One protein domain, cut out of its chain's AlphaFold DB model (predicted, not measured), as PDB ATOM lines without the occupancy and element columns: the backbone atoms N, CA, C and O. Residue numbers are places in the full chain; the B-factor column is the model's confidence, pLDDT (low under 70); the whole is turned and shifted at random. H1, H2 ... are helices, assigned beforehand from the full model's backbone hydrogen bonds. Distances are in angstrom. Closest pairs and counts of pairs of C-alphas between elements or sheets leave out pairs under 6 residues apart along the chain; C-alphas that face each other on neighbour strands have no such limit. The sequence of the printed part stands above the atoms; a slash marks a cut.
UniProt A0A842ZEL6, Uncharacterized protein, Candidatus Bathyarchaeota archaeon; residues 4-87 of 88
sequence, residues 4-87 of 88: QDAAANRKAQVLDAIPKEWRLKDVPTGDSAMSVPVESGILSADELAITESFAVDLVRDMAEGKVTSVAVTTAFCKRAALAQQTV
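Overview. This is residues 4 to 87 of the 88 residues of an uncharacterized protein of Candidatus Bathyarchaeota archaeon (UniProt A0A842ZEL6). One long helix, H5, is the core of an elongated shape: H2 and H3 pack on it, H4 lies near its first residue, and H1 lies near its other end, with residues 4 to 10 sticking out. The 84 printed residues have five named helices, H1 to H5 in order, and no named strand: all helix. The whole is only just loose, close to compact, with radius of gyration of the C-alphas 14.5 A and spans 47 by 24 by 21 A.

Arrangement. H1, residues 4 to 17, is close to but not clearly touching H5, residues 69 to 86; the closest C-alphas, Leu 15 and Gln 85, are 7.0 A apart. H2, residues 36 to 39, touches H5 at residues 79 to 83 alone, closest C-alphas Pro 37 and Arg 79, 6.1 A. H3, residues 45 to 52, touches H5 at residues 71 to 79 alone, about perpendicular at 78 degrees, closest C-alphas Glu 47 and Ala 75, 4.9 A. H4, residues 55 to 63, is close to but not clearly touching H5, closest C-alphas Met 62 and Ser 69, 6.7 A. Each O i to N i+4 pair is within hydrogen-bond range in H1, H3 and H4, and 13 of 14 in H5; H2 is too short for one.

Along the chain. H1 begins at C-alpha 4 (114.348, 182.350, 78.964) and spans 20.0 A; H2 spans 5.0 A, H3 10.5 A, H4 12.3 A; H5 spans 26.5 A to C-alpha 86 (124.304, 167.292, 81.784).

Size, cuts and confidence. The farthest C-alphas, Asp 5 and Glu 64, are 47.3 A apart. The printed part has no cut; the link H1 to H2 is long. pLDDT is under 70 at residues 27 to 32 and 87.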
ATOM      1  N   GLN A   4     113.279 183.151  79.565       94.69
ATOM      2  CA  GLN A   4     114.348 182.350  78.964       94.69
ATOM      3  C   GLN A   4     115.720 182.993  79.190       94.69
ATOM      4  O   GLN A   4     116.655 182.300  79.580       94.69
ATOM      5  N   ASP A   5     115.828 184.317  79.035       92.12
ATOM      6  CA  ASP A   5     117.079 185.050  79.285       92.12
ATOM      7  C   ASP A   5     117.498 184.942  80.758       92.12
ATOM      8  O   ASP A   5     118.673 184.746  81.076       92.12
ATOM      9  N   ALA A   6     116.528 185.045  81.673       91.44
ATOM     10  CA  ALA A   6     116.772 184.886  83.104       91.44
ATOM     11  C   ALA A   6     117.227 183.457  83.452       91.44
ATOM     12  O   ALA A   6     118.179 183.286  84.217       91.44
ATOM     13  N   ALA A   7     116.597 182.438  82.858       89.56
ATOM     14  CA  ALA A   7     116.979 181.039  83.037       89.56
ATOM     15  C   ALA A   7     118.387 180.753  82.490       89.56
ATOM     16  O   ALA A   7     119.204 180.147  83.186       89.56
ATOM     17  N   ALA A   8     118.704 181.247  81.289       89.38
ATOM     18  CA  ALA A   8     120.017 181.088  80.668       89.38
ATOM     19  C   ALA A   8     121.128 181.748  81.499       89.38
ATOM     20  O   ALA A   8     122.160 181.128  81.758       89.38
ATOM     21  N   ASN A   9     120.896 182.970  81.988       91.94
ATOM     22  CA  ASN A   9     121.845 183.661  82.860       91.94
ATOM     23  C   ASN A   9     122.059 182.889  84.171       91.94
ATOM     24  O   ASN A   9     123.195 182.667  84.593       91.94
ATOM     25  N   ARG A  10     120.981 182.389  84.793       90.06
ATOM     26  CA  ARG A  10     121.108 181.598  86.021       90.06
ATOM     27  C   ARG A  10     121.877 180.297  85.793       90.06
ATOM     28  O   ARG A  10     122.716 179.947  86.620       90.06
ATOM     29  N   LYS A  11     121.638 179.614  84.673       87.44
ATOM     30  CA  LYS A  11     122.376 178.404  84.293       87.44
ATOM     31  C   LYS A  11     123.869 178.691  84.127       87.44
ATOM     32  O   LYS A  11     124.687 177.962  84.680       87.44
ATOM     33  N   ALA A  12     124.221 179.781  83.445       88.56
ATOM     34  CA  ALA A  12     125.610 180.200  83.273       88.56
ATOM     35  C   ALA A  12     126.302 180.496  84.616       88.56
ATOM     36  O   ALA A  12     127.409 180.020  84.844       88.56
ATOM     37  N   GLN A  13     125.629 181.201  85.535       91.00
ATOM     38  CA  GLN A  13     126.158 181.460  86.883       91.00
ATOM     39  C   GLN A  13     126.425 180.175  87.668       91.00
ATOM     40  O   GLN A  13     127.434 180.070  88.360       91.00
ATOM     41  N   VAL A  14     125.516 179.201  87.580       88.62
ATOM     42  CA  VAL A  14     125.686 177.912  88.257       88.62
ATOM     43  C   VAL A  14     126.879 177.157  87.678       88.62
ATOM     44  O   VAL A  14     127.701 176.670  88.446       88.62
ATOM     45  N   LEU A  15     127.016 177.104  86.351       87.25
ATOM     46  CA  LEU A  15     128.153 176.450  85.694       87.25
ATOM     47  C   LEU A  15     129.491 177.128  86.023       87.25
ATOM     48  O   LEU A  15     130.497 176.443  86.204       87.25
ATOM     49  N   ASP A  16     129.511 178.457  86.137       89.88
ATOM     50  CA  ASP A  16     130.725 179.200  86.485       89.88
ATOM     51  C   ASP A  16     131.152 178.974  87.944       89.88
ATOM     52  O   ASP A  16     132.343 178.845  88.231       89.88
ATOM     53  N   ALA A  17     130.184 178.816  88.851       91.12
ATOM     54  CA  ALA A  17     130.434 178.511  90.258       91.12
ATOM     55  C   ALA A  17     130.991 177.093  90.501       91.12
ATOM     56  O   ALA A  17     131.503 176.826  91.590       91.12
ATOM     57  N   ILE A  18     130.908 176.181  89.521       91.56
ATOM     58  CA  ILE A  18     131.461 174.825  89.647       91.56
ATOM     59  C   ILE A  18     132.999 174.891  89.595       91.56
ATOM     60  O   ILE A  18     133.549 175.384  88.597       91.56
ATOM     61  N   PRO A  19     133.704 174.357  90.616       93.00
ATOM     62  CA  PRO A  19     135.160 174.244  90.621       93.00
ATOM     63  C   PRO A  19     135.681 173.504  89.387       93.00
ATOM     64  O   PRO A  19     135.058 172.558  88.904       93.00
ATOM     65  N   LYS A  20     136.834 173.926  88.858       89.69
ATOM     66  CA  LYS A  20     137.378 173.402  87.590       89.69
ATOM     67  C   LYS A  20     137.666 171.903  87.654       89.69
ATOM     68  O   LYS A  20     137.511 171.212  86.655       89.69
ATOM     69  N   GLU A  21     138.054 171.413  88.823       90.00
ATOM     70  CA  GLU A  21     138.305 170.005  89.117       90.00
ATOM     71  C   GLU A  21     137.049 169.122  89.036       90.00
ATOM     72  O   GLU A  21     137.176 167.906  88.928       90.00
ATOM     73  N   TRP A  22     135.845 169.705  89.085       91.38
ATOM     74  CA  TRP A  22     134.571 168.978  88.998       91.38
ATOM     75  C   TRP A  22     133.893 169.148  87.634       91.38
ATOM     76  O   TRP A  22     132.754 168.714  87.446       91.38
ATOM     77  N   ARG A  23     134.561 169.810  86.680       89.62
ATOM     78  CA  ARG A  23     134.016 170.031  85.341       89.62
ATOM     79  C   ARG A  23     134.273 168.823  84.449       89.62
ATOM     80  O   ARG A  23     135.396 168.326  84.369       89.62
ATOM     81  N   LEU A  24     133.231 168.383  83.754       84.56
ATOM     82  CA  LEU A  24     133.330 167.344  82.733       84.56
ATOM     83  C   LEU A  24     134.147 167.872  81.550       84.56
ATOM     84  O   LEU A  24     133.939 168.998  81.100       84.56
ATOM     85  N   LYS A  25     135.082 167.060  81.042       79.81
ATOM     86  CA  LYS A  25     135.832 167.393  79.818       79.81
ATOM     87  C   LYS A  25     134.959 167.212  78.581       79.81
ATOM     88  O   LYS A  25     134.918 168.097  77.737       79.81
ATOM     89  N   ASP A  26     134.229 166.103  78.553       74.44
ATOM     90  CA  ASP A  26     133.252 165.767  77.531       74.44
ATOM     91  C   ASP A  26     131.913 165.538  78.235       74.44
ATOM     92  O   ASP A  26     131.814 164.693  79.126       74.44
ATOM     93  N   VAL A  27     130.896 166.331  77.890       68.81
ATOM     94  CA  VAL A  27     129.542 166.140  78.423       68.81
ATOM     95  C   VAL A  27     128.928 164.951  77.683       68.81
ATOM     96  O   VAL A  27     128.781 165.035  76.460       68.81
ATOM     97  N   PRO A  28     128.581 163.845  78.370       65.19
ATOM     98  CA  PRO A  28     127.974 162.700  77.711       65.19
ATOM     99  C   PRO A  28     126.660 163.124  77.057       65.19
ATOM    100  O   PRO A  28     125.788 163.687  77.712       65.19
ATOM    101  N   THR A  29     126.499 162.836  75.769       60.09
ATOM    102  CA  THR A  29     125.300 163.164  74.977       60.09
ATOM    103  C   THR A  29     124.080 162.294  75.323       60.09
ATOM    104  O   THR A  29     123.090 162.312  74.596       60.09
ATOM    105  N   GLY A  30     124.161 161.491  76.387       57.91
ATOM    106  CA  GLY A  30     123.099 160.600  76.842       57.91
ATOM    107  C   GLY A  30     122.293 161.214  77.984       57.91
ATOM    108  O   GLY A  30     122.862 161.737  78.938       57.91
ATOM    109  N   ASP A  31     120.969 161.068  77.928       56.25
ATOM    110  CA  ASP A  31     119.993 161.595  78.901       56.25
ATOM    111  C   ASP A  31     120.114 161.029  80.333       56.25
ATOM    112  O   ASP A  31     119.300 161.326  81.209       56.25
ATOM    113  N   SER A  32     121.117 160.198  80.618       64.56
ATOM    114  CA  SER A  32     121.254 159.552  81.916       64.56
ATOM    115  C   SER A  32     122.218 160.322  82.814       64.56
ATOM    116  O   SER A  32     123.367 159.930  83.004       64.56
ATOM    117  N   ALA A  33     121.724 161.372  83.479       70.06
ATOM    118  CA  ALA A  33     122.429 162.014  84.601       70.06
ATOM    119  C   ALA A  33     122.843 161.015  85.713       70.06
ATOM    120  O   ALA A  33     123.658 161.335  86.576       70.06
ATOM    121  N   MET A  34     122.290 159.798  85.682       74.38
ATOM    122  CA  MET A  34     122.578 158.708  86.609       74.38
ATOM    123  C   MET A  34     123.887 157.963  86.301       74.38
ATOM    124  O   MET A  34     124.499 157.473  87.246       74.38
ATOM    125  N   SER A  35     124.335 157.879  85.037       76.31
ATOM    126  CA  SER A  35     125.591 157.185  84.673       76.31
ATOM    127  C   SER A  35     126.823 158.090  84.771       76.31
ATOM    128  O   SER A  35     127.925 157.627  85.066       76.31
ATOM    129  N   VAL A  36     126.617 159.401  84.622       82.31
ATOM    130  CA  VAL A  36     127.661 160.437  84.633       82.31
ATOM    131  C   VAL A  36     128.599 160.357  85.846       82.31
ATOM    132  O   VAL A  36     129.806 160.475  85.648       82.31
ATOM    133  N   PRO A  37     128.138 160.143  87.096       82.69
ATOM    134  CA  PRO A  37     129.042 160.102  88.245       82.69
ATOM    135  C   PRO A  37     130.092 158.993  88.138       82.69
ATOM    136  O   PRO A  37     131.251 159.229  88.470       82.69
ATOM    137  N   VAL A  38     129.704 157.826  87.614       82.06
ATOM    138  CA  VAL A  38     130.590 156.667  87.426       82.06
ATOM    139  C   VAL A  38     131.484 156.864  86.199       82.06
ATOM    140  O   VAL A  38     132.690 156.650  86.268       82.06
ATOM    141  N   GLU A  39     130.910 157.319  85.085       80.88
ATOM    142  CA  GLU A  39     131.618 157.460  83.803       80.88
ATOM    143  C   GLU A  39     132.583 158.655  83.772       80.88
ATOM    144  O   GLU A  39     133.583 158.628  83.059       80.88
ATOM    145  N   SER A  40     132.317 159.698  84.565       81.88
ATOM    146  CA  SER A  40     133.129 160.923  84.590       81.88
ATOM    147  C   SER A  40     134.546 160.727  85.132       81.88
ATOM    148  O   SER A  40     135.426 161.533  84.831       81.88
ATOM    149  N   GLY A  41     134.761 159.718  85.984       83.88
ATOM    150  CA  GLY A  41     136.012 159.531  86.723       83.88
ATOM    151  C   GLY A  41     136.351 160.659  87.712       83.88
ATOM    152  O   GLY A  41     137.490 160.735  88.169       83.88
ATOM    153  N   ILE A  42     135.402 161.553  88.023       89.69
ATOM    154  CA  ILE A  42     135.609 162.705  88.922       89.69
ATOM    155  C   ILE A  42     135.379 162.329  90.391       89.69
ATOM    156  O   ILE A  42     136.047 162.872  91.276       89.69
ATOM    157  N   LEU A  43     134.440 161.419  90.663       90.88
ATOM    158  CA  LEU A  43     134.228 160.887  92.007       90.88
ATOM    159  C   LEU A  43     135.216 159.752  92.277       90.88
ATOM    160  O   LEU A  43     135.429 158.884  91.428       90.88
ATOM    161  N   SER A  44     135.791 159.738  93.477       92.44
ATOM    162  CA  SER A  44     136.547 158.578  93.953       92.44
ATOM    163  C   SER A  44     135.618 157.395  94.264       92.44
ATOM    164  O   SER A  44     134.403 157.555  94.392       92.44
ATOM    165  N   ALA A  45     136.187 156.198  94.435       91.69
ATOM    166  CA  ALA A  45     135.423 155.013  94.836       91.69
ATOM    167  C   ALA A  45     134.675 155.220  96.169       91.69
ATOM    168  O   ALA A  45     133.520 154.823  96.290       91.69
ATOM    169  N   ASP A  46     135.298 155.909  97.129       91.50
ATOM    170  CA  ASP A  46     134.680 156.228  98.420       91.50
ATOM    171  C   ASP A  46     133.534 157.238  98.263       91.50
ATOM    172  O   ASP A  46     132.486 157.103  98.890       91.50
ATOM    173  N   GLU A  47     133.698 158.242  97.397       93.81
ATOM    174  CA  GLU A  47     132.651 159.230  97.112       93.81
ATOM    175  C   GLU A  47     131.459 158.601  96.377       93.81
ATOM    176  O   GLU A  47     130.303 158.930  96.664       93.81
ATOM    177  N   LEU A  48     131.714 157.660  95.464       93.38
ATOM    178  CA  LEU A  48     130.667 156.856  94.834       93.38
ATOM    179  C   LEU A  48     129.930 156.016  95.878       93.38
ATOM    180  O   LEU A  48     128.710 156.130  95.976       93.38
ATOM    181  N   ALA A  49     130.656 155.281  96.725       93.56
ATOM    182  CA  ALA A  49     130.062 154.479  97.793       93.56
ATOM    183  C   ALA A  49     129.191 155.324  98.733       93.56
ATOM    184  O   ALA A  49     128.073 154.929  99.065       93.56
ATOM    185  N   ILE A  50     129.650 156.524  99.105       94.94
ATOM    186  CA  ILE A  50     128.864 157.478  99.896       94.94
ATOM    187  C   ILE A  50     127.573 157.848  99.165       94.94
ATOM    188  O   ILE A  50     126.495 157.767  99.744       94.94
ATOM    189  N   THR A  51     127.655 158.260  97.902       93.62
ATOM    190  CA  THR A  51     126.476 158.762  97.175       93.62
ATOM    191  C   THR A  51     125.490 157.676  96.741       93.62
ATOM    192  O   THR A  51     124.356 158.001  96.393       93.62
ATOM    193  N   GLU A  52     125.897 156.408  96.773       92.56
ATOM    194  CA  GLU A  52     125.061 155.234  96.479       92.56
ATOM    195  C   GLU A  52     124.556 154.521  97.744       92.56
ATOM    196  O   GLU A  52     123.727 153.615  97.658       92.56
ATOM    197  N   SER A  53     125.016 154.944  98.923       93.19
ATOM    198  CA  SER A  53     124.560 154.411 100.207       93.19
ATOM    199  C   SER A  53     123.145 154.874 100.545       93.19
ATOM    200  O   SER A  53     122.725 155.990 100.226       93.19
ATOM    201  N   PHE A  54     122.408 154.043 101.284       94.81
ATOM    202  CA  PHE A  54     121.135 154.472 101.851       94.81
ATOM    203  C   PHE A  54     121.357 155.557 102.909       94.81
ATOM    204  O   PHE A  54     122.278 155.490 103.723       94.81
ATOM    205  N   ALA A  55     120.451 156.537 102.954       92.12
ATOM    206  CA  ALA A  55     120.538 157.646 103.901       92.12
ATOM    207  C   ALA A  55     120.595 157.179 105.369       92.12
ATOM    208  O   ALA A  55     121.309 157.769 106.174       92.12
ATOM    209  N   VAL A  56     119.878 156.103 105.715       95.19
ATOM    210  CA  VAL A  56     119.887 155.530 107.073       95.19
ATOM    211  C   VAL A  56     121.260 154.986 107.468       95.19
ATOM    212  O   VAL A  56     121.686 155.182 108.604       95.19
ATOM    213  N   ASP A  57     121.972 154.362 106.529       94.69
ATOM    214  CA  ASP A  57     123.311 153.825 106.763       94.69
ATOM    215  C   ASP A  57     124.341 154.951 106.857       94.69
ATOM    216  O   ASP A  57     125.141 154.955 107.787       94.69
ATOM    217  N   LEU A  58     124.252 155.963 105.988       94.44
ATOM    218  CA  LEU A  58     125.108 157.154 106.057       94.44
ATOM    219  C   LEU A  58     124.986 157.876 107.397       94.44
ATOM    220  O   LEU A  58     125.994 158.234 107.996       94.44
ATOM    221  N   VAL A  59     123.760 158.083 107.885       94.75
ATOM    222  CA  VAL A  59     123.536 158.759 109.170       94.75
ATOM    223  C   VAL A  59     124.129 157.946 110.321       94.75
ATOM    224  O   VAL A  59     124.768 158.525 111.202       94.75
ATOM    225  N   ARG A  60     123.967 156.617 110.305       96.44
ATOM    226  CA  ARG A  60     124.598 155.728 111.291       96.44
ATOM    227  C   ARG A  60     126.122 155.825 111.223       96.44
ATOM    228  O   ARG A  60     126.759 156.060 112.243       96.44
ATOM    229  N   ASP A  61     126.701 155.692 110.036       95.06
ATOM    230  CA  ASP A  61     128.152 155.676 109.849       95.06
ATOM    231  C   ASP A  61     128.790 157.040 110.175       95.06
ATOM    232  O   ASP A  61     129.905 157.095 110.699       95.06
ATOM    233  N   MET A  62     128.068 158.143 109.948       95.38
ATOM    234  CA  MET A  62     128.449 159.477 110.418       95.38
ATOM    235  C   MET A  62     128.411 159.583 111.947       95.38
ATOM    236  O   MET A  62     129.329 160.148 112.539       95.38
ATOM    237  N   ALA A  63     127.375 159.042 112.596       95.75
ATOM    238  CA  ALA A  63     127.256 159.045 114.057       95.75
ATOM    239  C   ALA A  63     128.341 158.188 114.733       95.75
ATOM    240  O   ALA A  63     128.830 158.539 115.806       95.75
ATOM    241  N   GLU A  64     128.749 157.098 114.085       96.00
ATOM    242  CA  GLU A  64     129.842 156.222 114.521       96.00
ATOM    243  C   GLU A  64     131.237 156.775 114.172       96.00
ATOM    244  O   GLU A  64     132.246 156.198 114.576       96.00
ATOM    245  N   GLY A  65     131.321 157.883 113.427       93.62
ATOM    246  CA  GLY A  65     132.583 158.512 113.029       93.62
ATOM    247  C   GLY A  65     133.356 157.765 111.937       93.62
ATOM    248  O   GLY A  65     134.528 158.066 111.713       93.62
ATOM    249  N   LYS A  66     132.722 156.812 111.242       94.75
ATOM    250  CA  LYS A  66     133.318 156.064 110.118       94.75
ATOM    251  C   LYS A  66     133.498 156.937 108.879       94.75
ATOM    252  O   LYS A  66     134.471 156.782 108.148       94.75
ATOM    253  N   VAL A  67     132.564 157.859 108.658       94.62
ATOM    254  CA  VAL A  67     132.619 158.864 107.593       94.62
ATOM    255  C   VAL A  67     132.394 160.247 108.186       94.62
ATOM    256  O   VAL A  67     131.633 160.424 109.136       94.62
ATOM    257  N   THR A  68     133.069 161.255 107.640       95.81
ATOM    258  CA  THR A  68     132.948 162.629 108.144       95.81
ATOM    259  C   THR A  68     131.825 163.376 107.432       95.81
ATOM    260  O   THR A  68     131.552 163.146 106.254       95.81
ATOM    261  N   SER A  69     131.209 164.340 108.120       94.31
ATOM    262  CA  SER A  69     130.203 165.228 107.518       94.31
ATOM    263  C   SER A  69     130.735 165.972 106.291       94.31
ATOM    264  O   SER A  69     130.016 166.136 105.305       94.31
ATOM    265  N   VAL A  70     132.007 166.379 106.324       96.06
ATOM    266  CA  VAL A  70     132.682 167.051 105.208       96.06
ATOM    267  C   VAL A  70     132.818 166.112 104.013       96.06
ATOM    268  O   VAL A  70     132.485 166.521 102.901       96.06
ATOM    269  N   ALA A  71     133.242 164.860 104.219       95.00
ATOM    270  CA  ALA A  71     133.358 163.880 103.139       95.00
ATOM    271  C   ALA A  71     131.997 163.595 102.489       95.00
ATOM    272  O   ALA A  71     131.874 163.669 101.267       95.00
ATOM    273  N   VAL A  72     130.961 163.369 103.306       95.56
ATOM    274  CA  VAL A  72     129.601 163.116 102.812       95.56
ATOM    275  C   VAL A  72     129.088 164.301 101.999       95.56
ATOM    276  O   VAL A  72     128.707 164.148 100.841       95.56
ATOM    277  N   THR A  73     129.152 165.509 102.563       95.62
ATOM    278  CA  THR A  73     128.677 166.722 101.880       95.62
ATOM    279  C   THR A  73     129.440 166.966 100.576       95.62
ATOM    280  O   THR A  73     128.832 167.294  99.559       95.62
ATOM    281  N   THR A  74     130.760 166.762 100.573       95.25
ATOM    282  CA  THR A  74     131.598 166.958  99.381       95.25
ATOM    283  C   THR A  74     131.222 165.991  98.261       95.25
ATOM    284  O   THR A  74     131.072 166.423  97.117       95.25
ATOM    285  N   ALA A  75     131.007 164.713  98.581       95.06
ATOM    286  CA  ALA A  75     130.613 163.700  97.604       95.06
ATOM    287  C   ALA A  75     129.267 164.042  96.935       95.06
ATOM    288  O   ALA A  75     129.150 164.006  95.706       95.06
ATOM    289  N   PHE A  76     128.267 164.462  97.721       94.94
ATOM    290  CA  PHE A  76     126.969 164.886  97.187       94.94
ATOM    291  C   PHE A  76     127.057 166.181  96.367       94.94
ATOM    292  O   PHE A  76     126.462 166.256  95.292       94.94
ATOM    293  N   CYS A  77     127.833 167.177  96.813       94.25
ATOM    294  CA  CYS A  77     128.056 168.413  96.056       94.25
ATOM    295  C   CYS A  77     128.718 168.145  94.698       94.25
ATOM    296  O   CYS A  77     128.276 168.690  93.686       94.25
ATOM    297  N   LYS A  78     129.731 167.268  94.652       93.50
ATOM    298  CA  LYS A  78     130.361 166.829  93.399       93.50
ATOM    299  C   LYS A  78     129.352 166.161  92.471       93.50
ATOM    300  O   LYS A  78     129.222 166.567  91.320       93.50
ATOM    301  N   ARG A  79     128.590 165.180  92.970       91.88
ATOM    302  CA  ARG A  79     127.576 164.466  92.172       91.88
ATOM    303  C   ARG A  79     126.509 165.414  91.616       91.88
ATOM    304  O   ARG A  79     126.147 165.303  90.447       91.88
ATOM    305  N   ALA A  80     126.054 166.377  92.418       90.94
ATOM    306  CA  ALA A  80     125.114 167.408  91.984       90.94
ATOM    307  C   ALA A  80     125.714 168.327  90.906       90.94
ATOM    308  O   ALA A  80     125.049 168.619  89.914       90.94
ATOM    309  N   ALA A  81     126.977 168.739  91.057       90.81
ATOM    310  CA  ALA A  81     127.675 169.540  90.054       90.81
ATOM    311  C   ALA A  81     127.805 168.802  88.714       90.81
ATOM    312  O   ALA A  81     127.658 169.423  87.663       90.81
ATOM    313  N   LEU A  82     128.045 167.488  88.730       89.06
ATOM    314  CA  LEU A  82     128.073 166.671  87.514       89.06
ATOM    315  C   LEU A  82     126.704 166.597  86.838       89.06
ATOM    316  O   LEU A  82     126.605 166.861  85.643       89.06
ATOM    317  N   ALA A  83     125.644 166.305  87.595       87.12
ATOM    318  CA  ALA A  83     124.287 166.252  87.053       87.12
ATOM    319  C   ALA A  83     123.859 167.602  86.451       87.12
ATOM    320  O   ALA A  83     123.287 167.662  85.368       87.12
ATOM    321  N   GLN A  84     124.198 168.712  87.107       87.25
ATOM    322  CA  GLN A  84     123.866 170.053  86.623       87.25
ATOM    323  C   GLN A  84     124.543 170.405  85.285       87.25
ATOM    324  O   GLN A  84     124.037 171.251  84.549       87.25
ATOM    325  N   GLN A  85     125.672 169.765  84.968       86.62
ATOM    326  CA  GLN A  85     126.383 169.938  83.698       86.62
ATOM    327  C   GLN A  85     125.758 169.144  82.544       86.62
ATOM    328  O   GLN A  85     126.035 169.468  81.391       86.62
ATOM    329  N   THR A  86     124.923 168.137  82.822       81.62
ATOM    330  CA  THR A  86     124.304 167.292  81.784       81.62
ATOM    331  C   THR A  86     122.868 167.677  81.450       81.62
ATOM    332  O   THR A  86     122.357 167.296  80.400       81.62
ATOM    333  N   VAL A  87     122.210 168.472  82.296       69.00
ATOM    334  CA  VAL A  87     120.877 169.008  81.995       69.00
ATOM    335  C   VAL A  87     121.015 170.158  80.991       69.00
ATOM    336  O   VAL A  87     121.626 171.192  81.286       69.00
TER     337      VAL A  87